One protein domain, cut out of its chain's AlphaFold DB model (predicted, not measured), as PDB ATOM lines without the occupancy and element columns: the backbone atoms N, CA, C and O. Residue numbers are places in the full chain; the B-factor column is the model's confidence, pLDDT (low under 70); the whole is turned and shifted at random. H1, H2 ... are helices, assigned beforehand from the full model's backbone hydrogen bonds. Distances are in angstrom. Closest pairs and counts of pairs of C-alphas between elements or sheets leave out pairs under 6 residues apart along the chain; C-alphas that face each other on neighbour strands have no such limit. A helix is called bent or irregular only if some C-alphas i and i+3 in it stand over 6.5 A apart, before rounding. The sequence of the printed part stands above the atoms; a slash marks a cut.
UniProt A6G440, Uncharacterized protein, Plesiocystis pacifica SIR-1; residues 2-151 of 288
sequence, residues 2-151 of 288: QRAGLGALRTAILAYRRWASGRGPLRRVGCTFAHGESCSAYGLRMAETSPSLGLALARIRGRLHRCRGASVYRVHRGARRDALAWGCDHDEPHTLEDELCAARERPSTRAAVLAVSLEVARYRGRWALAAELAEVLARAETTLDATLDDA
ATOM      1  N   GLN A   2     202.740 188.771 193.036       83.25
ATOM      2  CA  GLN A   2     201.397 188.404 193.530       83.25
ATOM      3  C   GLN A   2     201.313 188.140 195.053       83.25
ATOM      4  O   GLN A   2     200.371 188.602 195.694       83.25
ATOM      5  N   ARG A   3     202.319 187.481 195.654       87.12
ATOM      6  CA  ARG A   3     202.368 187.226 197.111       87.12
ATOM      7  C   ARG A   3     202.462 188.510 197.948       87.12
ATOM      8  O   ARG A   3     201.793 188.614 198.970       87.12
ATOM      9  N   ALA A   4     203.232 189.500 197.492       90.69
ATOM     10  CA  ALA A   4     203.351 190.794 198.171       90.69
ATOM     11  C   ALA A   4     202.014 191.557 198.165       90.69
ATOM     12  O   ALA A   4     201.619 192.121 199.181       90.69
ATOM     13  N   GLY A   5     201.277 191.496 197.050       90.31
ATOM     14  CA  GLY A   5     199.944 192.088 196.939       90.31
ATOM     15  C   GLY A   5     198.918 191.468 197.895       90.31
ATOM     16  O   GLY A   5     198.180 192.190 198.561       90.31
ATOM     17  N   LEU A   6     198.900 190.136 198.012       92.75
ATOM     18  CA  LEU A   6     198.043 189.429 198.975       92.75
ATOM     19  C   LEU A   6     198.429 189.745 200.430       92.75
ATOM     20  O   LEU A   6     197.549 189.968 201.263       92.75
ATOM     21  N   GLY A   7     199.732 189.848 200.721       91.06
ATOM     22  CA  GLY A   7     200.237 190.287 202.024       91.06
ATOM     23  C   GLY A   7     199.774 191.699 202.390       91.06
ATOM     24  O   GLY A   7     199.250 191.910 203.483       91.06
ATOM     25  N   ALA A   8     199.872 192.649 201.456       91.44
ATOM     26  CA  ALA A   8     199.379 194.012 201.648       91.44
ATOM     27  C   ALA A   8     197.859 194.049 201.891       91.44
ATOM     28  O   ALA A   8     197.400 194.723 202.815       91.44
ATOM     29  N   LEU A   9     197.078 193.279 201.121       90.75
ATOM     30  CA  LEU A   9     195.630 193.161 201.309       90.75
ATOM     31  C   LEU A   9     195.279 192.604 202.697       90.75
ATOM     32  O   LEU A   9     194.413 193.152 203.379       90.75
ATOM     33  N   ARG A  10     195.974 191.553 203.148       93.56
ATOM     34  CA  ARG A  10     195.796 190.985 204.491       93.56
ATOM     35  C   ARG A  10     196.051 192.035 205.571       93.56
ATOM     36  O   ARG A  10     195.196 192.230 206.435       93.56
ATOM     37  N   THR A  11     197.178 192.743 205.497       89.94
ATOM     38  CA  THR A  11     197.534 193.804 206.451       89.94
ATOM     39  C   THR A  11     196.495 194.922 206.460       89.94
ATOM     40  O   THR A  11     196.076 195.351 207.533       89.94
ATOM     41  N   ALA A  12     195.999 195.338 205.291       86.06
ATOM     42  CA  ALA A  12     194.944 196.343 205.186       86.06
ATOM     43  C   ALA A  12     193.636 195.890 205.856       86.06
ATOM     44  O   ALA A  12     193.005 196.670 206.569       86.06
ATOM     45  N   ILE A  13     193.236 194.624 205.693       85.75
ATOM     46  CA  ILE A  13     192.025 194.091 206.334       85.75
ATOM     47  C   ILE A  13     192.220 193.944 207.849       85.75
ATOM     48  O   ILE A  13     191.300 194.241 208.609       85.75
ATOM     49  N   LEU A  14     193.401 193.526 208.313       86.31
ATOM     50  CA  LEU A  14     193.726 193.487 209.744       86.31
ATOM     51  C   LEU A  14     193.714 194.890 210.359       86.31
ATOM     52  O   LEU A  14     193.129 195.081 211.424       86.31
ATOM     53  N   ALA A  15     194.281 195.877 209.666       82.62
ATOM     54  CA  ALA A  15     194.209 197.274 210.067       82.62
ATOM     55  C   ALA A  15     192.748 197.748 210.115       82.62
ATOM     56  O   ALA A  15     192.309 198.263 211.139       82.62
ATOM     57  N   TYR A  16     191.947 197.481 209.082       81.62
ATOM     58  CA  TYR A  16     190.513 197.778 209.094       81.62
ATOM     59  C   TYR A  16     189.800 197.122 210.289       81.62
ATOM     60  O   TYR A  16     189.031 197.776 210.988       81.62
ATOM     61  N   ARG A  17     190.090 195.853 210.597       81.44
ATOM     62  CA  ARG A  17     189.536 195.174 211.780       81.44
ATOM     63  C   ARG A  17     190.001 195.791 213.096       81.44
ATOM     64  O   ARG A  17     189.259 195.710 214.060       81.44
ATOM     65  N   ARG A  18     191.197 196.369 213.167       79.00
ATOM     66  CA  ARG A  18     191.719 197.002 214.387       79.00
ATOM     67  C   ARG A  18     191.149 198.404 214.604       79.00
ATOM     68  O   ARG A  18     190.855 198.768 215.735       79.00
ATOM     69  N   TRP A  19     191.001 199.174 213.530       70.44
ATOM     70  CA  TRP A  19     190.694 200.605 213.597       70.44
ATOM     71  C   TRP A  19     189.233 200.938 213.275       70.44
ATOM     72  O   TRP A  19     188.717 201.949 213.738       70.44
ATOM     73  N   ALA A  20     188.543 200.085 212.517       68.25
ATOM     74  CA  ALA A  20     187.170 200.301 212.064       68.25
ATOM     75  C   ALA A  20     186.177 199.258 212.611       68.25
ATOM     76  O   ALA A  20     185.054 199.157 212.116       68.25
ATOM     77  N   SER A  21     186.530 198.489 213.655       51.41
ATOM     78  CA  SER A  21     185.628 197.501 214.279       51.41
ATOM     79  C   SER A  21     184.509 198.106 215.123       51.41
ATOM     80  O   SER A  21     184.115 197.558 216.146       51.41
ATOM     81  N   GLY A  22     183.942 199.219 214.700       51.44
ATOM     82  CA  GLY A  22     182.568 199.525 215.014       51.44
ATOM     83  C   GLY A  22     181.869 199.505 213.679       51.44
ATOM     84  O   GLY A  22     182.195 200.322 212.830       51.44
ATOM     85  N   ARG A  23     180.844 198.671 213.485       56.44
ATOM     86  CA  ARG A  23     179.903 198.796 212.350       56.44
ATOM     87  C   ARG A  23     179.204 200.180 212.301       56.44
ATOM     88  O   ARG A  23     178.189 200.331 211.632       56.44
ATOM     89  N   GLY A  24     179.694 201.171 213.052       53.91
ATOM     90  CA  GLY A  24     179.208 202.526 213.179       53.91
ATOM     91  C   GLY A  24     177.703 202.540 213.440       53.91
ATOM     92  O   GLY A  24     177.208 201.733 214.239       53.91
ATOM     93  N   PRO A  25     176.945 203.403 212.748       45.06
ATOM     94  CA  PRO A  25     175.488 203.434 212.850       45.06
ATOM     95  C   PRO A  25     174.812 202.123 212.397       45.06
ATOM     96  O   PRO A  25     173.680 201.855 212.792       45.06
ATOM     97  N   LEU A  26     175.511 201.253 211.657       47.12
ATOM     98  CA  LEU A  26     175.010 199.970 211.146       47.12
ATOM     99  C   LEU A  26     175.238 198.788 212.102       47.12
ATOM    100  O   LEU A  26     174.963 197.646 211.747       47.12
ATOM    101  N   ARG A  27     175.681 199.014 213.347       56.50
ATOM    102  CA  ARG A  27     175.828 197.938 214.358       56.50
ATOM    103  C   ARG A  27     174.541 197.167 214.658       56.50
ATOM    104  O   ARG A  27     174.609 196.074 215.204       56.50
ATOM    105  N   ARG A  28     173.385 197.755 214.339       50.94
ATOM    106  CA  ARG A  28     172.060 197.141 214.507       50.94
ATOM    107  C   ARG A  28     171.582 196.394 213.261       50.94
ATOM    108  O   ARG A  28     170.577 195.702 213.341       50.94
ATOM    109  N   VAL A  29     172.290 196.523 212.139       51.69
ATOM    110  CA  VAL A  29     171.967 195.820 210.899       51.69
ATOM    111  C   VAL A  29     172.680 194.469 210.920       51.69
ATOM    112  O   VAL A  29     173.916 194.380 210.886       51.69
ATOM    113  N   GLY A  30     171.885 193.407 211.040       56.38
ATOM    114  CA  GLY A  30     172.345 192.037 210.861       56.38
ATOM    115  C   GLY A  30     172.571 191.785 209.376       56.38
ATOM    116  O   GLY A  30     171.628 191.797 208.601       56.38
ATOM    117  N   CYS A  31     173.822 191.594 208.971       62.78
ATOM    118  CA  CYS A  31     174.123 191.122 207.624       62.78
ATOM    119  C   CYS A  31     173.799 189.626 207.569       62.78
ATOM    120  O   CYS A  31     174.244 188.900 208.455       62.78
ATOM    121  N   THR A  32     173.088 189.165 206.540       59.69
ATOM    122  CA  THR A  32     172.751 187.744 206.311       59.69
ATOM    123  C   THR A  32     173.982 186.850 206.389       59.69
ATOM    124  O   THR A  32     173.981 185.801 207.024       59.69
ATOM    125  N   PHE A  33     175.091 187.339 205.837       63.53
ATOM    126  CA  PHE A  33     176.370 186.645 205.842       63.53
ATOM    127  C   PHE A  33     177.027 186.576 207.232       63.53
ATOM    128  O   PHE A  33     177.889 185.730 207.452       63.53
ATOM    129  N   ALA A  34     176.643 187.438 208.185       61.75
ATOM    130  CA  ALA A  34     177.301 187.544 209.489       61.75
ATOM    131  C   ALA A  34     177.153 186.294 210.368       61.75
ATOM    132  O   ALA A  34     177.929 186.159 211.311       61.75
ATOM    133  N   HIS A  35     176.191 185.418 210.075       62.06
ATOM    134  CA  HIS A  35     175.988 184.169 210.807       62.06
ATOM    135  C   HIS A  35     177.029 183.100 210.460       62.06
ATOM    136  O   HIS A  35     177.417 182.338 211.337       62.06
ATOM    137  N   GLY A  36     177.524 183.077 209.218       68.31
ATOM    138  CA  GLY A  36     178.581 182.152 208.809       68.31
ATOM    139  C   GLY A  36     179.974 182.770 208.897       68.31
ATOM    140  O   GLY A  36     180.913 182.160 209.404       68.31
ATOM    141  N   GLU A  37     180.128 184.003 208.406       76.56
ATOM    142  CA  GLU A  37     181.419 184.680 208.362       76.56
ATOM    143  C   GLU A  37     181.252 186.197 208.183       76.56
ATOM    144  O   GLU A  37     180.520 186.671 207.318       76.56
ATOM    145  N   SER A  38     181.957 187.023 208.957       79.50
ATOM    146  CA  SER A  38     181.949 188.477 208.701       79.50
ATOM    147  C   SER A  38     182.630 188.822 207.364       79.50
ATOM    148  O   SER A  38     183.601 188.168 206.992       79.50
ATOM    149  N   CYS A  39     182.221 189.897 206.674       82.81
ATOM    150  CA  CYS A  39     182.868 190.318 205.417       82.81
ATOM    151  C   CYS A  39     184.386 190.540 205.562       82.81
ATOM    152  O   CYS A  39     185.146 190.256 204.641       82.81
ATOM    153  N   SER A  40     184.844 190.996 206.731       84.06
ATOM    154  CA  SER A  40     186.274 191.110 207.035       84.06
ATOM    155  C   SER A  40     186.965 189.757 207.221       84.06
ATOM    156  O   SER A  40     188.110 189.609 206.812       84.06
ATOM    157  N   ALA A  41     186.299 188.769 207.830       86.38
ATOM    158  CA  ALA A  41     186.850 187.418 207.970       86.38
ATOM    159  C   ALA A  41     186.938 186.718 206.606       86.38
ATOM    160  O   ALA A  41     187.976 186.152 206.280       86.38
ATOM    161  N   TYR A  42     185.917 186.891 205.764       89.62
ATOM    162  CA  TYR A  42     185.954 186.447 204.373       89.62
ATOM    163  C   TYR A  42     187.093 187.082 203.593       89.62
ATOM    164  O   TYR A  42     187.836 186.386 202.909       89.62
ATOM    165  N   GLY A  43     187.259 188.403 203.715       89.44
ATOM    166  CA  GLY A  43     188.348 189.106 203.052       89.44
ATOM    167  C   GLY A  43     189.720 188.571 203.458       89.44
ATOM    168  O   GLY A  43     190.572 188.391 202.592       89.44
ATOM    169  N   LEU A  44     189.921 188.254 204.743       92.19
ATOM    170  CA  LEU A  44     191.153 187.615 205.213       92.19
ATOM    171  C   LEU A  44     191.338 186.227 204.604       92.19
ATOM    172  O   LEU A  44     192.390 185.973 204.026       92.19
ATOM    173  N   ARG A  45     190.308 185.369 204.635       94.06
ATOM    174  CA  ARG A  45     190.387 184.045 204.005       94.06
ATOM    175  C   ARG A  45     190.706 184.161 202.517       94.06
ATOM    176  O   ARG A  45     191.521 183.401 202.008       94.06
ATOM    177  N   MET A  46     190.087 185.097 201.802       95.56
ATOM    178  CA  MET A  46     190.351 185.297 200.377       95.56
ATOM    179  C   MET A  46     191.768 185.806 200.119       95.56
ATOM    180  O   MET A  46     192.373 185.368 199.145       95.56
ATOM    181  N   ALA A  47     192.316 186.661 200.983       93.56
ATOM    182  CA  ALA A  47     193.714 187.076 200.907       93.56
ATOM    183  C   ALA A  47     194.692 185.913 201.180       93.56
ATOM    184  O   ALA A  47     195.778 185.894 200.614       93.56
ATOM    185  N   GLU A  48     194.307 184.939 202.010       93.50
ATOM    186  CA  GLU A  48     195.141 183.779 202.365       93.50
ATOM    187  C   GLU A  48     195.043 182.626 201.351       93.50
ATOM    188  O   GLU A  48     196.030 181.946 201.095       93.50
ATOM    189  N   THR A  49     193.867 182.405 200.758       92.94
ATOM    190  CA  THR A  49     193.565 181.199 199.956       92.94
ATOM    191  C   THR A  49     193.445 181.444 198.454       92.94
ATOM    192  O   THR A  49     193.353 180.488 197.677       92.94
ATOM    193  N   SER A  50     193.388 182.702 198.007       93.69
ATOM    194  CA  SER A  50     193.264 182.991 196.576       93.69
ATOM    195  C   SER A  50     194.618 182.884 195.867       93.69
ATOM    196  O   SER A  50     195.621 183.355 196.396       93.69
ATOM    197  N   PRO A  51     194.651 182.357 194.629       93.19
ATOM    198  CA  PRO A  51     195.881 182.241 193.845       93.19
ATOM    199  C   PRO A  51     196.464 183.597 193.417       93.19
ATOM    200  O   PRO A  51     197.649 183.687 193.119       93.19
ATOM    201  N   SER A  52     195.655 184.665 193.376       95.31
ATOM    202  CA  SER A  52     196.104 186.000 192.974       95.31
ATOM    203  C   SER A  52     195.344 187.115 193.693       95.31
ATOM    204  O   SER A  52     194.195 186.943 194.116       95.31
ATOM    205  N   LEU A  53     195.980 188.290 193.794       93.12
ATOM    206  CA  LEU A  53     195.370 189.494 194.364       93.12
ATOM    207  C   LEU A  53     194.109 189.913 193.597       93.12
ATOM    208  O   LEU A  53     193.098 190.233 194.217       93.12
ATOM    209  N   GLY A  54     194.155 189.889 192.261       94.38
ATOM    210  CA  GLY A  54     193.013 190.262 191.420       94.38
ATOM    211  C   GLY A  54     191.787 189.395 191.704       94.38
ATOM    212  O   GLY A  54     190.697 189.926 191.903       94.38
ATOM    213  N   LEU A  55     191.976 188.077 191.834       91.69
ATOM    214  CA  LEU A  55     190.883 187.160 192.151       91.69
ATOM    215  C   LEU A  55     190.362 187.347 193.582       91.69
ATOM    216  O   LEU A  55     189.150 187.328 193.796       91.69
ATOM    217  N   ALA A  56     191.250 187.584 194.555       92.44
ATOM    218  CA  ALA A  56     190.848 187.906 195.926       92.44
ATOM    219  C   ALA A  56     189.978 189.173 195.967       92.44
ATOM    220  O   ALA A  56     188.906 189.177 196.572       92.44
ATOM    221  N   LEU A  57     190.408 190.237 195.282       92.19
ATOM    222  CA  LEU A  57     189.671 191.496 195.204       92.19
ATOM    223  C   LEU A  57     188.343 191.340 194.466       92.19
ATOM    224  O   LEU A  57     187.340 191.860 194.948       92.19
ATOM    225  N   ALA A  58     188.308 190.618 193.344       90.69
ATOM    226  CA  ALA A  58     187.075 190.349 192.605       90.69
ATOM    227  C   ALA A  58     186.041 189.637 193.491       90.69
ATOM    228  O   ALA A  58     184.901 190.085 193.590       90.69
ATOM    229  N   ARG A  59     186.464 188.606 194.233       91.38
ATOM    230  CA  ARG A  59     185.618 187.879 195.191       91.38
ATOM    231  C   ARG A  59     185.127 188.758 196.342       91.38
ATOM    232  O   ARG A  59     183.934 188.779 196.636       91.38
ATOM    233  N   ILE A  60     186.021 189.535 196.960       89.38
ATOM    234  CA  ILE A  60     185.665 190.475 198.037       89.38
ATOM    235  C   ILE A  60     184.667 191.520 197.535       89.38
ATOM    236  O   ILE A  60     183.665 191.775 198.201       89.38
ATOM    237  N   ARG A  61     184.908 192.111 196.360       86.56
ATOM    238  CA  ARG A  61     184.000 193.089 195.749       86.56
ATOM    239  C   ARG A  61     182.655 192.463 195.411       86.56
ATOM    240  O   ARG A  61     181.646 193.076 195.733       86.56
ATOM    241  N   GLY A  62     182.636 191.250 194.857       83.88
ATOM    242  CA  GLY A  62     181.410 190.497 194.591       83.88
ATOM    243  C   GLY A  62     180.591 190.279 195.862       83.88
ATOM    244  O   GLY A  62     179.418 190.642 195.914       83.88
ATOM    245  N   ARG A  63     181.222 189.812 196.949       83.50
ATOM    246  CA  ARG A  63     180.536 189.653 198.240       83.50
ATOM    247  C   ARG A  63     180.048 190.984 198.814       83.50
ATOM    248  O   ARG A  63     178.944 191.042 199.344       83.50
ATOM    249  N   LEU A  64     180.831 192.062 198.715       79.50
ATOM    250  CA  LEU A  64     180.414 193.393 199.177       79.50
ATOM    251  C   LEU A  64     179.268 193.971 198.342       79.50
ATOM    252  O   LEU A  64     178.380 194.600 198.911       79.50
ATOM    253  N   HIS A  65     179.268 193.753 197.027       77.69
ATOM    254  CA  HIS A  65     178.158 194.119 196.156       77.69
ATOM    255  C   HIS A  65     176.901 193.358 196.567       77.69
ATOM    256  O   HIS A  65     175.873 193.989 196.802       77.69
ATOM    257  N   ARG A  66     176.991 192.038 196.765       74.69
ATOM    258  CA  ARG A  66     175.874 191.247 197.292       74.69
ATOM    259  C   ARG A  66     175.441 191.719 198.669       74.69
ATOM    260  O   ARG A  66     174.259 191.782 198.913       74.69
ATOM    261  N   CYS A  67     176.337 192.143 199.559       71.75
ATOM    262  CA  CYS A  67     175.935 192.728 200.848       71.75
ATOM    263  C   CYS A  67     175.236 194.093 200.711       71.75
ATOM    264  O   CYS A  67     174.503 194.489 201.614       71.75
ATOM    265  N   ARG A  68     175.506 194.841 199.633       64.06
ATOM    266  CA  ARG A  68     174.857 196.126 199.330       64.06
ATOM    267  C   ARG A  68     173.505 195.945 198.639       64.06
ATOM    268  O   ARG A  68     172.612 196.732 198.918       64.06
ATOM    269  N   GLY A  69     173.368 194.926 197.788       53.66
ATOM    270  CA  GLY A  69     172.102 194.529 197.162       53.66
ATOM    271  C   GLY A  69     171.209 193.707 198.100       53.66
ATOM    272  O   GLY A  69     170.010 193.919 198.170       53.66
ATOM    273  N   ALA A  70     171.788 192.822 198.910       52.22
ATOM    274  CA  ALA A  70     171.118 192.000 199.917       52.22
ATOM    275  C   ALA A  70     171.109 192.709 201.277       52.22
ATOM    276  O   ALA A  70     171.797 192.324 202.228       52.22
ATOM    277  N   SER A  71     170.332 193.779 201.387       48.38
ATOM    278  CA  SER A  71     169.998 194.351 202.683       48.38
ATOM    279  C   SER A  71     168.833 193.572 203.298       48.38
ATOM    280  O   SER A  71     167.665 193.838 203.033       48.38
ATOM    281  N   VAL A  72     169.159 192.600 204.157       49.59
ATOM    282  CA  VAL A  72     168.176 192.009 205.073       49.59
ATOM    283  C   VAL A  72     167.836 193.036 206.139       49.59
ATOM    284  O   VAL A  72     168.649 193.368 207.007       49.59
ATOM    285  N   TYR A  73     166.608 193.536 206.084       46.25
ATOM    286  CA  TYR A  73     166.010 194.272 207.183       46.25
ATOM    287  C   TYR A  73     165.148 193.312 207.991       46.25
ATOM    288  O   TYR A  73     164.194 192.736 207.478       46.25
ATOM    289  N   ARG A  74     165.470 193.166 209.278       45.28
ATOM    290  CA  ARG A  74     164.510 192.684 210.267       45.28
ATOM    291  C   ARG A  74     163.862 193.914 210.885       45.28
ATOM    292  O   ARG A  74     164.502 194.618 211.670       45.28
ATOM    293  N   VAL A  75     162.630 194.210 210.484       42.31
ATOM    294  CA  VAL A  75     161.820 195.255 211.113       42.31
ATOM    295  C   VAL A  75     160.959 194.592 212.176       42.31
ATOM    296  O   VAL A  75     159.852 194.144 211.908       42.31
ATOM    297  N   HIS A  76     161.466 194.569 213.407       46.53
ATOM    298  CA  HIS A  76     160.683 194.134 214.554       46.53
ATOM    299  C   HIS A  76     160.643 195.219 215.623       46.53
ATOM    300  O   HIS A  76     161.697 195.691 216.060       46.53
ATOM    301  N   ARG A  77     159.439 195.509 216.140       38.81
ATOM    302  CA  ARG A  77     159.071 195.003 217.477       38.81
ATOM    303  C   ARG A  77     157.624 195.312 217.887       38.81
ATOM    304  O   ARG A  77     157.307 196.422 218.291       38.81
ATOM    305  N   GLY A  78     156.794 194.270 217.878       47.19
ATOM    306  CA  GLY A  78     155.422 194.218 218.397       47.19
ATOM    307  C   GLY A  78     154.755 192.903 217.969       47.19
ATOM    308  O   GLY A  78     155.322 192.196 217.147       47.19
ATOM    309  N   ALA A  79     153.572 192.552 218.494       41.59
ATOM    310  CA  ALA A  79     152.913 191.232 218.333       41.59
ATOM    311  C   ALA A  79     152.545 190.793 216.880       41.59
ATOM    312  O   ALA A  79     151.943 189.739 216.676       41.59
ATOM    313  N   ARG A  80     152.888 191.609 215.879       45.12
ATOM    314  CA  ARG A  80     152.975 191.363 214.426       45.12
ATOM    315  C   ARG A  80     154.147 190.498 213.941       45.12
ATOM    316  O   ARG A  80     155.270 190.939 214.150       45.12
ATOM    317  N   ARG A  81     153.957 189.348 213.274       48.09
ATOM    318  CA  ARG A  81     155.061 188.593 212.630       48.09
ATOM    319  C   ARG A  81     155.884 189.470 211.664       48.09
ATOM    320  O   ARG A  81     155.319 190.228 210.884       48.09
ATOM    321  N   ASP A  82     157.205 189.318 211.769       50.12
ATOM    322  CA  ASP A  82     158.278 189.903 210.951       50.12
ATOM    323  C   ASP A  82     158.101 189.544 209.470       50.12
ATOM    324  O   ASP A  82     157.900 188.370 209.161       50.12
ATOM    325  N   ALA A  83     158.266 190.507 208.563       50.69
ATOM    326  CA  ALA A  83     158.542 190.227 207.154       50.69
ATOM    327  C   ALA A  83     160.045 190.396 206.877       50.69
ATOM    328  O   ALA A  83     160.685 191.305 207.411       50.69
ATOM    329  N   LEU A  84     160.593 189.511 206.044       50.88
ATOM    330  CA  LEU A  84     161.978 189.515 205.569       50.88
ATOM    331  C   LEU A  84     162.005 190.062 204.135       50.88
ATOM    332  O   LEU A  84     161.123 189.744 203.342       50.88
ATOM    333  N   ALA A  85     163.014 190.856 203.783       51.09
ATOM    334  CA  ALA A  85     163.228 191.300 202.406       51.09
ATOM    335  C   ALA A  85     164.680 191.068 201.969       51.09
ATOM    336  O   ALA A  85     165.611 191.232 202.758       51.09
ATOM    337  N   TRP A  86     164.834 190.709 200.692       52.31
ATOM    338  CA  TRP A  86     166.083 190.614 199.934       52.31
ATOM    339  C   TRP A  86     166.021 191.612 198.771       52.31
ATOM    340  O   TRP A  86     164.929 191.881 198.260       52.31
ATOM    341  N   GLY A  87     167.161 192.144 198.327       52.41
ATOM    342  CA  GLY A  87     167.242 192.891 197.068       52.41
ATOM    343  C   GLY A  87     166.842 192.083 195.831       52.41
ATOM    344  O   GLY A  87     166.574 190.886 195.902       52.41
ATOM    345  N   CYS A  88     166.781 192.782 194.703       49.00
ATOM    346  CA  CYS A  88     166.199 192.337 193.435       49.00
ATOM    347  C   CYS A  88     167.087 191.369 192.635       49.00
ATOM    348  O   CYS A  88     166.635 190.822 191.641       49.00
ATOM    349  N   ASP A  89     168.348 191.197 193.036       53.50
ATOM    350  CA  ASP A  89     169.402 190.758 192.110       53.50
ATOM    351  C   ASP A  89     169.537 189.231 191.959       53.50
ATOM    352  O   ASP A  89     170.395 188.778 191.211       53.50
ATOM    353  N   HIS A  90     168.726 188.422 192.649       56.69
ATOM    354  CA  HIS A  90     168.827 186.958 192.593       56.69
ATOM    355  C   HIS A  90     167.443 186.323 192.426       56.69
ATOM    356  O   HIS A  90     166.859 185.812 193.382       56.69
ATOM    357  N   ASP A  91     166.911 186.405 191.207       56.19
ATOM    358  CA  ASP A  91     165.609 185.836 190.844       56.19
ATOM    359  C   ASP A  91     165.699 184.374 190.352       56.19
ATOM    360  O   ASP A  91     164.663 183.743 190.165       56.19
ATOM    361  N   GLU A  92     166.904 183.799 190.236       69.69
ATOM    362  CA  GLU A  92     167.134 182.413 189.796       69.69
ATOM    363  C   GLU A  92     167.868 181.577 190.884       69.69
ATOM    364  O   GLU A  92     168.949 181.966 191.337       69.69
ATOM    365  N   PRO A  93     167.320 180.433 191.352       65.12
ATOM    366  CA  PRO A  93     167.868 179.674 192.490       65.12
ATOM    367  C   PRO A  93     169.187 178.959 192.204       65.12
ATOM    368  O   PRO A  93     170.090 178.958 193.041       65.12
ATOM    369  N   HIS A  94     169.286 178.331 191.034       69.19
ATOM    370  CA  HIS A  94     170.450 177.533 190.650       69.19
ATOM    371  C   HIS A  94     171.671 178.418 190.395       69.19
ATOM    372  O   HIS A  94     172.764 178.119 190.872       69.19
ATOM    373  N   THR A  95     171.468 179.572 189.754       81.38
ATOM    374  CA  THR A  95     172.534 180.560 189.553       81.38
ATOM    375  C   THR A  95     173.029 181.122 190.883       81.38
ATOM    376  O   THR A  95     174.230 181.317 191.049       81.38
ATOM    377  N   LEU A  96     172.151 181.289 191.880       82.62
ATOM    378  CA  LEU A  96     172.557 181.723 193.216       82.62
ATOM    379  C   LEU A  96     173.467 180.698 193.917       82.62
ATOM    380  O   LEU A  96     174.485 181.090 194.490       82.62
ATOM    381  N   GLU A  97     173.138 179.404 193.898       87.25
ATOM    382  CA  GLU A  97     174.006 178.377 194.495       87.25
ATOM    383  C   GLU A  97     175.375 178.336 193.801       87.25
ATOM    384  O   GLU A  97     176.411 178.409 194.475       87.25
ATOM    385  N   ASP A  98     175.387 178.316 192.468       88.50
ATOM    386  CA  ASP A  98     176.607 178.290 191.659       88.50
ATOM    387  C   ASP A  98     177.480 179.531 191.885       88.50
ATOM    388  O   ASP A  98     178.696 179.422 192.064       88.50
ATOM    389  N   GLU A  99     176.878 180.718 191.972       86.44
ATOM    390  CA  GLU A  99     177.581 181.962 192.286       86.44
ATOM    391  C   GLU A  99     178.243 181.924 193.666       86.44
ATOM    392  O   GLU A  99     179.382 182.383 193.838       86.44
ATOM    393  N   LEU A 100     177.547 181.393 194.674       87.94
ATOM    394  CA  LEU A 100     178.084 181.279 196.028       87.94
ATOM    395  C   LEU A 100     179.213 180.236 196.086       87.94
ATOM    396  O   LEU A 100     180.226 180.462 196.762       87.94
ATOM    397  N   CYS A 101     179.081 179.136 195.340       90.38
ATOM    398  CA  CYS A 101     180.126 178.133 195.144       90.38
ATOM    399  C   CYS A 101     181.366 178.737 194.467       90.38
ATOM    400  O   CYS A 101     182.476 178.644 195.004       90.38
ATOM    401  N   ALA A 102     181.193 179.441 193.346       88.44
ATOM    402  CA  ALA A 102     182.266 180.113 192.610       88.44
ATOM    403  C   ALA A 102     182.970 181.192 193.458       88.44
ATOM    404  O   ALA A 102     184.198 181.370 193.402       88.44
ATOM    405  N   ALA A 103     182.210 181.874 194.319       87.19
ATOM    406  CA  ALA A 103     182.723 182.828 195.295       87.19
ATOM    407  C   ALA A 103     183.427 182.175 196.500       87.19
ATOM    408  O   ALA A 103     183.961 182.897 197.350       87.19
ATOM    409  N   ARG A 104     183.480 180.838 196.571       89.38
ATOM    410  CA  ARG A 104     184.048 180.068 197.688       89.38
ATOM    411  C   ARG A 104     183.446 180.476 199.034       89.38
ATOM    412  O   ARG A 104     184.169 180.669 200.021       89.38
ATOM    413  N   GLU A 105     182.132 180.677 199.064       87.75
ATOM    414  CA  GLU A 105     181.397 180.867 200.311       87.75
ATOM    415  C   GLU A 105     181.380 179.561 201.116       87.75
ATOM    416  O   GLU A 105     181.389 178.467 200.555       87.75
ATOM    417  N   ARG A 106     181.390 179.660 202.453       86.81
ATOM    418  CA  ARG A 106     181.345 178.461 203.309       86.81
ATOM    419  C   ARG A 106     179.997 177.755 203.165       86.81
ATOM    420  O   ARG A 106     178.999 178.469 203.050       86.81
ATOM    421  N   PRO A 107     179.930 176.417 203.311       86.75
ATOM    422  CA  PRO A 107     178.667 175.675 203.314       86.75
ATOM    423  C   PRO A 107     177.595 176.307 204.212       86.75
ATOM    424  O   PRO A 107     176.505 176.608 203.738       86.75
ATOM    425  N   SER A 108     177.947 176.676 205.448       80.12
ATOM    426  CA  SER A 108     177.020 177.318 206.393       80.12
ATOM    427  C   SER A 108     176.535 178.700 205.950       80.12
ATOM    428  O   SER A 108     175.404 179.092 206.223       80.12
ATOM    429  N   THR A 109     177.381 179.456 205.247       81.06
ATOM    430  CA  THR A 109     177.002 180.757 204.681       81.06
ATOM    431  C   THR A 109     176.070 180.571 203.490       81.06
ATOM    432  O   THR A 109     175.100 181.313 203.380       81.06
ATOM    433  N   ARG A 110     176.325 179.570 202.636       85.88
ATOM    434  CA  ARG A 110     175.448 179.222 201.510       85.88
ATOM    435  C   ARG A 110     174.057 178.836 201.999       85.88
ATOM    436  O   ARG A 110     173.097 179.461 201.570       85.88
ATOM    437  N   ALA A 111     173.966 177.908 202.953       83.56
ATOM    438  CA  ALA A 111     172.696 177.476 203.535       83.56
ATOM    439  C   ALA A 111     171.918 178.652 204.156       83.56
ATOM    440  O   ALA A 111     170.746 178.846 203.857       83.56
ATOM    441  N   ALA A 112     172.581 179.513 204.940       78.12
ATOM    442  CA  ALA A 112     171.931 180.683 205.537       78.12
ATOM    443  C   ALA A 112     171.408 181.688 204.494       78.12
ATOM    444  O   ALA A 112     170.350 182.286 204.681       78.12
ATOM    445  N   VAL A 113     172.153 181.889 203.405       79.38
ATOM    446  CA  VAL A 113     171.745 182.731 202.275       79.38
ATOM    447  C   VAL A 113     170.537 182.073 201.593       79.38
ATOM    448  O   VAL A 113     169.463 182.656 201.603       79.38
ATOM    449  N   LEU A 114     170.626 180.826 201.140       83.69
ATOM    450  CA  LEU A 114     169.509 180.115 200.500       83.69
ATOM    451  C   LEU A 114     168.228 180.073 201.358       83.69
ATOM    452  O   LEU A 114     167.139 180.329 200.846       83.69
ATOM    453  N   ALA A 115     168.350 179.855 202.670       81.56
ATOM    454  CA  ALA A 115     167.218 179.861 203.599       81.56
ATOM    455  C   ALA A 115     166.505 181.217 203.657       81.56
ATOM    456  O   ALA A 115     165.277 181.283 203.674       81.56
ATOM    457  N   VAL A 116     167.250 182.323 203.641       77.44
ATOM    458  CA  VAL A 116     166.627 183.650 203.595       77.44
ATOM    459  C   VAL A 116     165.986 183.905 202.217       77.44
ATOM    460  O   VAL A 116     164.967 184.592 202.155       77.44
ATOM    461  N   SER A 117     166.509 183.323 201.126       79.31
ATOM    462  CA  SER A 117     165.973 183.512 199.769       79.31
ATOM    463  C   SER A 117     164.633 182.814 199.678       79.31
ATOM    464  O   SER A 117     163.669 183.386 199.178       79.31
ATOM    465  N   LEU A 118     164.571 181.600 200.230       82.12
ATOM    466  CA  LEU A 118     163.362 180.803 200.352       82.12
ATOM    467  C   LEU A 118     162.260 181.574 201.085       82.12
ATOM    468  O   LEU A 118     161.144 181.695 200.580       82.12
ATOM    469  N   GLU A 119     162.572 182.144 202.248       78.19
ATOM    470  CA  GLU A 119     161.599 182.922 203.020       78.19
ATOM    471  C   GLU A 119     161.115 184.170 202.270       78.19
ATOM    472  O   GLU A 119     159.930 184.504 202.307       78.19
ATOM    473  N   VAL A 120     161.998 184.836 201.526       75.81
ATOM    474  CA  VAL A 120     161.625 186.001 200.711       75.81
ATOM    475  C   VAL A 120     160.779 185.600 199.502       75.81
ATOM    476  O   VAL A 120     159.806 186.291 199.193       75.81
ATOM    477  N   ALA A 121     161.083 184.477 198.848       79.75
ATOM    478  CA  ALA A 121     160.274 183.933 197.761       79.75
ATOM    479  C   ALA A 121     158.856 183.579 198.241       79.75
ATOM    480  O   ALA A 121     157.877 183.990 197.614       79.75
ATOM    481  N   ARG A 122     158.742 182.915 199.404       81.75
ATOM    482  CA  ARG A 122     157.461 182.625 200.075       81.75
ATOM    483  C   ARG A 122     156.689 183.901 200.391       81.75
ATOM    484  O   ARG A 122     155.512 184.004 200.060       81.75
ATOM    485  N   TYR A 123     157.352 184.895 200.981       75.88
ATOM    486  CA  TYR A 123     156.730 186.175 201.320       75.88
ATOM    487  C   TYR A 123     156.203 186.924 200.085       75.88
ATOM    488  O   TYR A 123     155.131 187.521 200.136       75.88
ATOM    489  N   ARG A 124     156.922 186.858 198.959       76.62
ATOM    490  CA  ARG A 124     156.511 187.449 197.674       76.62
ATOM    491  C   ARG A 124     155.458 186.624 196.918       76.62
ATOM    492  O   ARG A 124     155.068 187.028 195.828       76.62
ATOM    493  N   GLY A 125     155.028 185.475 197.445       81.25
ATOM    494  CA  GLY A 125     154.085 184.577 196.772       81.25
ATOM    495  C   GLY A 125     154.656 183.878 195.531       81.25
ATOM    496  O   GLY A 125     153.899 183.374 194.706       81.25
ATOM    497  N   ARG A 126     155.986 183.837 195.374       86.25
ATOM    498  CA  ARG A 126     156.664 183.138 194.271       86.25
ATOM    499  C   ARG A 126     156.863 181.666 194.640       86.25
ATOM    500  O   ARG A 126     157.968 181.240 194.962       86.25
ATOM    501  N   TRP A 127     155.778 180.897 194.647       88.00
ATOM    502  CA  TRP A 127     155.772 179.528 195.181       88.00
ATOM    503  C   TRP A 127     156.628 178.534 194.388       88.00
ATOM    504  O   TRP A 127     157.277 177.702 195.011       88.00
ATOM    505  N   ALA A 128     156.684 178.649 193.055       89.69
ATOM    506  CA  ALA A 128     157.557 177.813 192.220       89.69
ATOM    507  C   ALA A 128     159.039 178.026 192.577       89.69
ATOM    508  O   ALA A 128     159.728 177.089 192.963       89.69
ATOM    509  N   LEU A 129     159.470 179.291 192.612       86.75
ATOM    510  CA  LEU A 129     160.810 179.686 193.053       86.75
ATOM    511  C   LEU A 129     161.122 179.202 194.480       86.75
ATOM    512  O   LEU A 129     162.233 178.778 194.774       86.75
ATOM    513  N   ALA A 130     160.144 179.274 195.387       87.00
ATOM    514  CA  ALA A 130     160.299 178.782 196.751       87.00
ATOM    515  C   ALA A 130     160.453 177.252 196.812       87.00
ATOM    516  O   ALA A 130     161.210 176.763 197.644       87.00
ATOM    517  N   ALA A 131     159.761 176.493 195.960       90.19
ATOM    518  CA  ALA A 131     159.942 175.045 195.876       90.19
ATOM    519  C   ALA A 131     161.358 174.702 195.383       90.19
ATOM    520  O   ALA A 131     162.068 173.957 196.054       90.19
ATOM    521  N   GLU A 132     161.814 175.351 194.309       90.94
ATOM    522  CA  GLU A 132     163.176 175.190 193.781       90.94
ATOM    523  C   GLU A 132     164.247 175.557 194.824       90.94
ATOM    524  O   GLU A 132     165.186 174.797 195.068       90.94
ATOM    525  N   LEU A 133     164.092 176.695 195.514       87.88
ATOM    526  CA  LEU A 133     165.003 177.112 196.587       87.88
ATOM    527  C   LEU A 133     165.006 176.139 197.771       87.88
ATOM    528  O   LEU A 133     166.042 175.992 198.413       87.88
ATOM    529  N   ALA A 134     163.879 175.493 198.079       90.06
ATOM    530  CA  ALA A 134     163.814 174.492 199.138       90.06
ATOM    531  C   ALA A 134     164.599 173.225 198.766       90.06
ATOM    532  O   ALA A 134     165.322 172.695 199.608       90.06
ATOM    533  N   GLU A 135     164.524 172.779 197.510       92.38
ATOM    534  CA  GLU A 135     165.320 171.649 197.014       92.38
ATOM    535  C   GLU A 135     166.822 171.963 197.012       92.38
ATOM    536  O   GLU A 135     167.635 171.153 197.458       92.38
ATOM    537  N   VAL A 136     167.192 173.158 196.542       90.81
ATOM    538  CA  VAL A 136     168.575 173.664 196.572       90.81
ATOM    539  C   VAL A 136     169.091 173.746 198.013       90.81
ATOM    540  O   VAL A 136     170.189 173.277 198.311       90.81
ATOM    541  N   LEU A 137     168.287 174.288 198.932       88.38
ATOM    542  CA  LEU A 137     168.639 174.380 200.346       88.38
ATOM    543  C   LEU A 137     168.851 172.996 200.972       88.38
ATOM    544  O   LEU A 137     169.855 172.810 201.651       88.38
ATOM    545  N   ALA A 138     167.977 172.022 200.705       87.62
ATOM    546  CA  ALA A 138     168.108 170.665 201.238       87.62
ATOM    547  C   ALA A 138     169.426 169.988 200.803       87.62
ATOM    548  O   ALA A 138     170.099 169.332 201.606       87.62
ATOM    549  N   ARG A 139     169.856 170.195 199.548       90.44
ATOM    550  CA  ARG A 139     171.173 169.730 199.069       90.44
ATOM    551  C   ARG A 139     172.328 170.443 199.777       90.44
ATOM    552  O   ARG A 139     173.309 169.805 200.175       90.44
ATOM    553  N   ALA A 140     172.211 171.757 199.963       85.81
ATOM    554  CA  ALA A 140     173.218 172.555 200.654       85.81
ATOM    555  C   ALA A 140     173.349 172.184 202.145       85.81
ATOM    556  O   ALA A 140     174.467 172.178 202.663       85.81
ATOM    557  N   GLU A 141     172.243 171.849 202.817       85.00
ATOM    558  CA  GLU A 141     172.203 171.364 204.205       85.00
ATOM    559  C   GLU A 141     172.845 169.982 204.334       85.00
ATOM    560  O   GLU A 141     173.725 169.807 205.169       85.00
ATOM    561  N   THR A 142     172.542 169.055 203.420       85.06
ATOM    562  CA  THR A 142     173.201 167.735 203.385       85.06
ATOM    563  C   THR A 142     174.725 167.870 203.245       85.06
ATOM    564  O   THR A 142     175.498 167.180 203.907       85.06
ATOM    565  N   THR A 143     175.179 168.811 202.409       82.06
ATOM    566  CA  THR A 143     176.612 169.121 202.261       82.06
ATOM    567  C   THR A 143     177.194 169.751 203.530       82.06
ATOM    568  O   THR A 143     178.353 169.510 203.863       82.06
ATOM    569  N   LEU A 144     176.426 170.600 204.222       80.38
ATOM    570  CA  LEU A 144     176.850 171.228 205.470       80.38
ATOM    571  C   LEU A 144     177.056 170.179 206.565       80.38
ATOM    572  O   LEU A 144     178.116 170.204 207.185       80.38
ATOM    573  N   ASP A 145     176.104 169.269 206.746       73.12
ATOM    574  CA  ASP A 145     176.168 168.205 207.752       73.12
ATOM    575  C   ASP A 145     177.397 167.317 207.526       73.12
ATOM    576  O   ASP A 145     178.221 167.175 208.428       73.12
ATOM    577  N   ALA A 146     177.635 166.886 206.281       75.00
ATOM    578  CA  ALA A 146     178.836 166.129 205.924       75.00
ATOM    579  C   ALA A 146     180.144 166.881 206.251       75.00
ATOM    580  O   ALA A 146     181.115 166.287 206.709       75.00
ATOM    581  N   THR A 147     180.188 168.205 206.050       72.44
ATOM    582  CA  THR A 147     181.380 169.009 206.392       72.44
ATOM    583  C   THR A 147     181.522 169.331 207.880       72.44
ATOM    584  O   THR A 147     182.615 169.702 208.312       72.44
ATOM    585  N   LEU A 148     180.435 169.263 208.652       65.94
ATOM    586  CA  LEU A 148     180.455 169.454 210.101       65.94
ATOM    587  C   LEU A 148     180.917 168.188 210.822       65.94
ATOM    588  O   LEU A 148     181.587 168.319 211.840       65.94
ATOM    589  N   ASP A 149     180.644 167.006 210.272       53.09
ATOM    590  CA  ASP A 149     181.141 165.737 210.813       53.09
ATOM    591  C   ASP A 149     182.678 165.619 210.721       53.09
ATOM    592  O   ASP A 149     183.312 165.038 211.601       53.09
ATOM    593  N   ASP A 150     183.299 166.262 209.725       49.62
ATOM    594  CA  ASP A 150     184.760 166.300 209.544       49.62
ATOM    595  C   ASP A 150     185.467 167.424 210.329       49.62
ATOM    596  O   ASP A 150     186.695 167.428 210.474       49.62
ATOM    597  N   ALA A 151     184.728 168.418 210.830       48.69
ATOM    598  CA  ALA A 151     185.289 169.579 211.510       48.69
ATOM    599  C   ALA A 151     184.963 169.537 213.007       48.69
ATOM    600  O   ALA A 151     183.800 169.536 213.395       48.69
TER     601      ALA A 151
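AT A GLANCE: This is residues 2 to 151 of the 288 residues of an uncharacterized protein of Plesiocystis pacifica SIR-1 (UniProt A6G440). Two three-helix bundles are set one after the other along the longest axis, with the short helix H3 between them. H1, H4 and H5 make one bundle, rather open between H1 and H5, and H6, H7 and H8 make the other; a long loop joins the two, and its residues 76 to 81 stick out, as do residues 22 to 27 before H3. The printed part has 150 residues with eight named helices, H1 to H8 in order, and no named strand; its class is all helix. It is compact, with a radius of gyration of the C-alphas of 16.7 A and spans of 49 by 35 by 30 A.

IN THESE COORDINATES: H1, residues 2 to 19, begins at C-alpha 2 at (201.397, 188.404, 193.530) and is 25.8 A long. H2, residues 24 to 28, is irregular, with C-alphas 25 and 28 7.4 A apart. H3, residues 32 to 35, is only just irregular, with C-alphas 32 and 35 6.6 A apart. H4 is residues 39 to 49, 15.1 A. H5, residues 53 to 69, is 24.0 A long and ends at C-alpha 69 at (172.102, 194.529, 197.162). H6 is residues 93 to 102, 14.4 A, and H7 is residues 107 to 123, 24.4 A. H8, residues 127 to 149, is 32.8 A long and ends at C-alpha 149 at (181.141, 165.737, 210.813).

HOW THE PARTS SIT: H1, H4 and H5 form an up and down bundle, each helix running against the one before it. H1 touches H4 at a shallow tilt of 23 degrees, opposite ways, the closest C-alphas being those of Leu 6 and Ala 47 at 5.3 A. H4 and H5 are a helical hairpin at 21 degrees, closest at Met 46 and Ala 56, 5.2 A between C-alphas. H1 touches H5 with residues 2 to 9 alone, at a steep tilt of 39 degrees; the closest C-alphas, of Leu 6 and Leu 53, are 5.3 A apart. H2 touches no helix. H3 touches H7, the hub, whose residues 109 to 116 alone meet it; the closest C-alphas are those of Phe 33 and Thr 109, 6.0 A apart. H6, H7 and H8 form the second up and down bundle. H7 and H8 are a helical hairpin at 20 degrees, with the C-alphas of Leu 118 and Ala 130 closest at 5.1 A. H6 touches H8 at 32 degrees, only just shallow, the C-alphas of Pro 93 and Leu 133 being closest at 5.6 A. H1, H4 and H5 are apart from H6, H7 and H8. Every O i to N i+4 pair is within hydrogen-bond range in H1, H4, H5, H6, H7 and H8; H2 has 0 of 1, with 1 of 2 O i to N i+3 pairs, and H3 is too short for an i+4 pair.

THE WHOLE: The two C-alphas farthest apart, of Gln 2 and Ala 79, are 54.5 A apart. The printed part has no cut. The link from H5 to H6, residues 70 to 92, is long; the other links are tight. The mean pLDDT of the printed part is 75.4, and 48 residues are under 70, namely residues 20 to 36, 68 to 94 and 148 to 151.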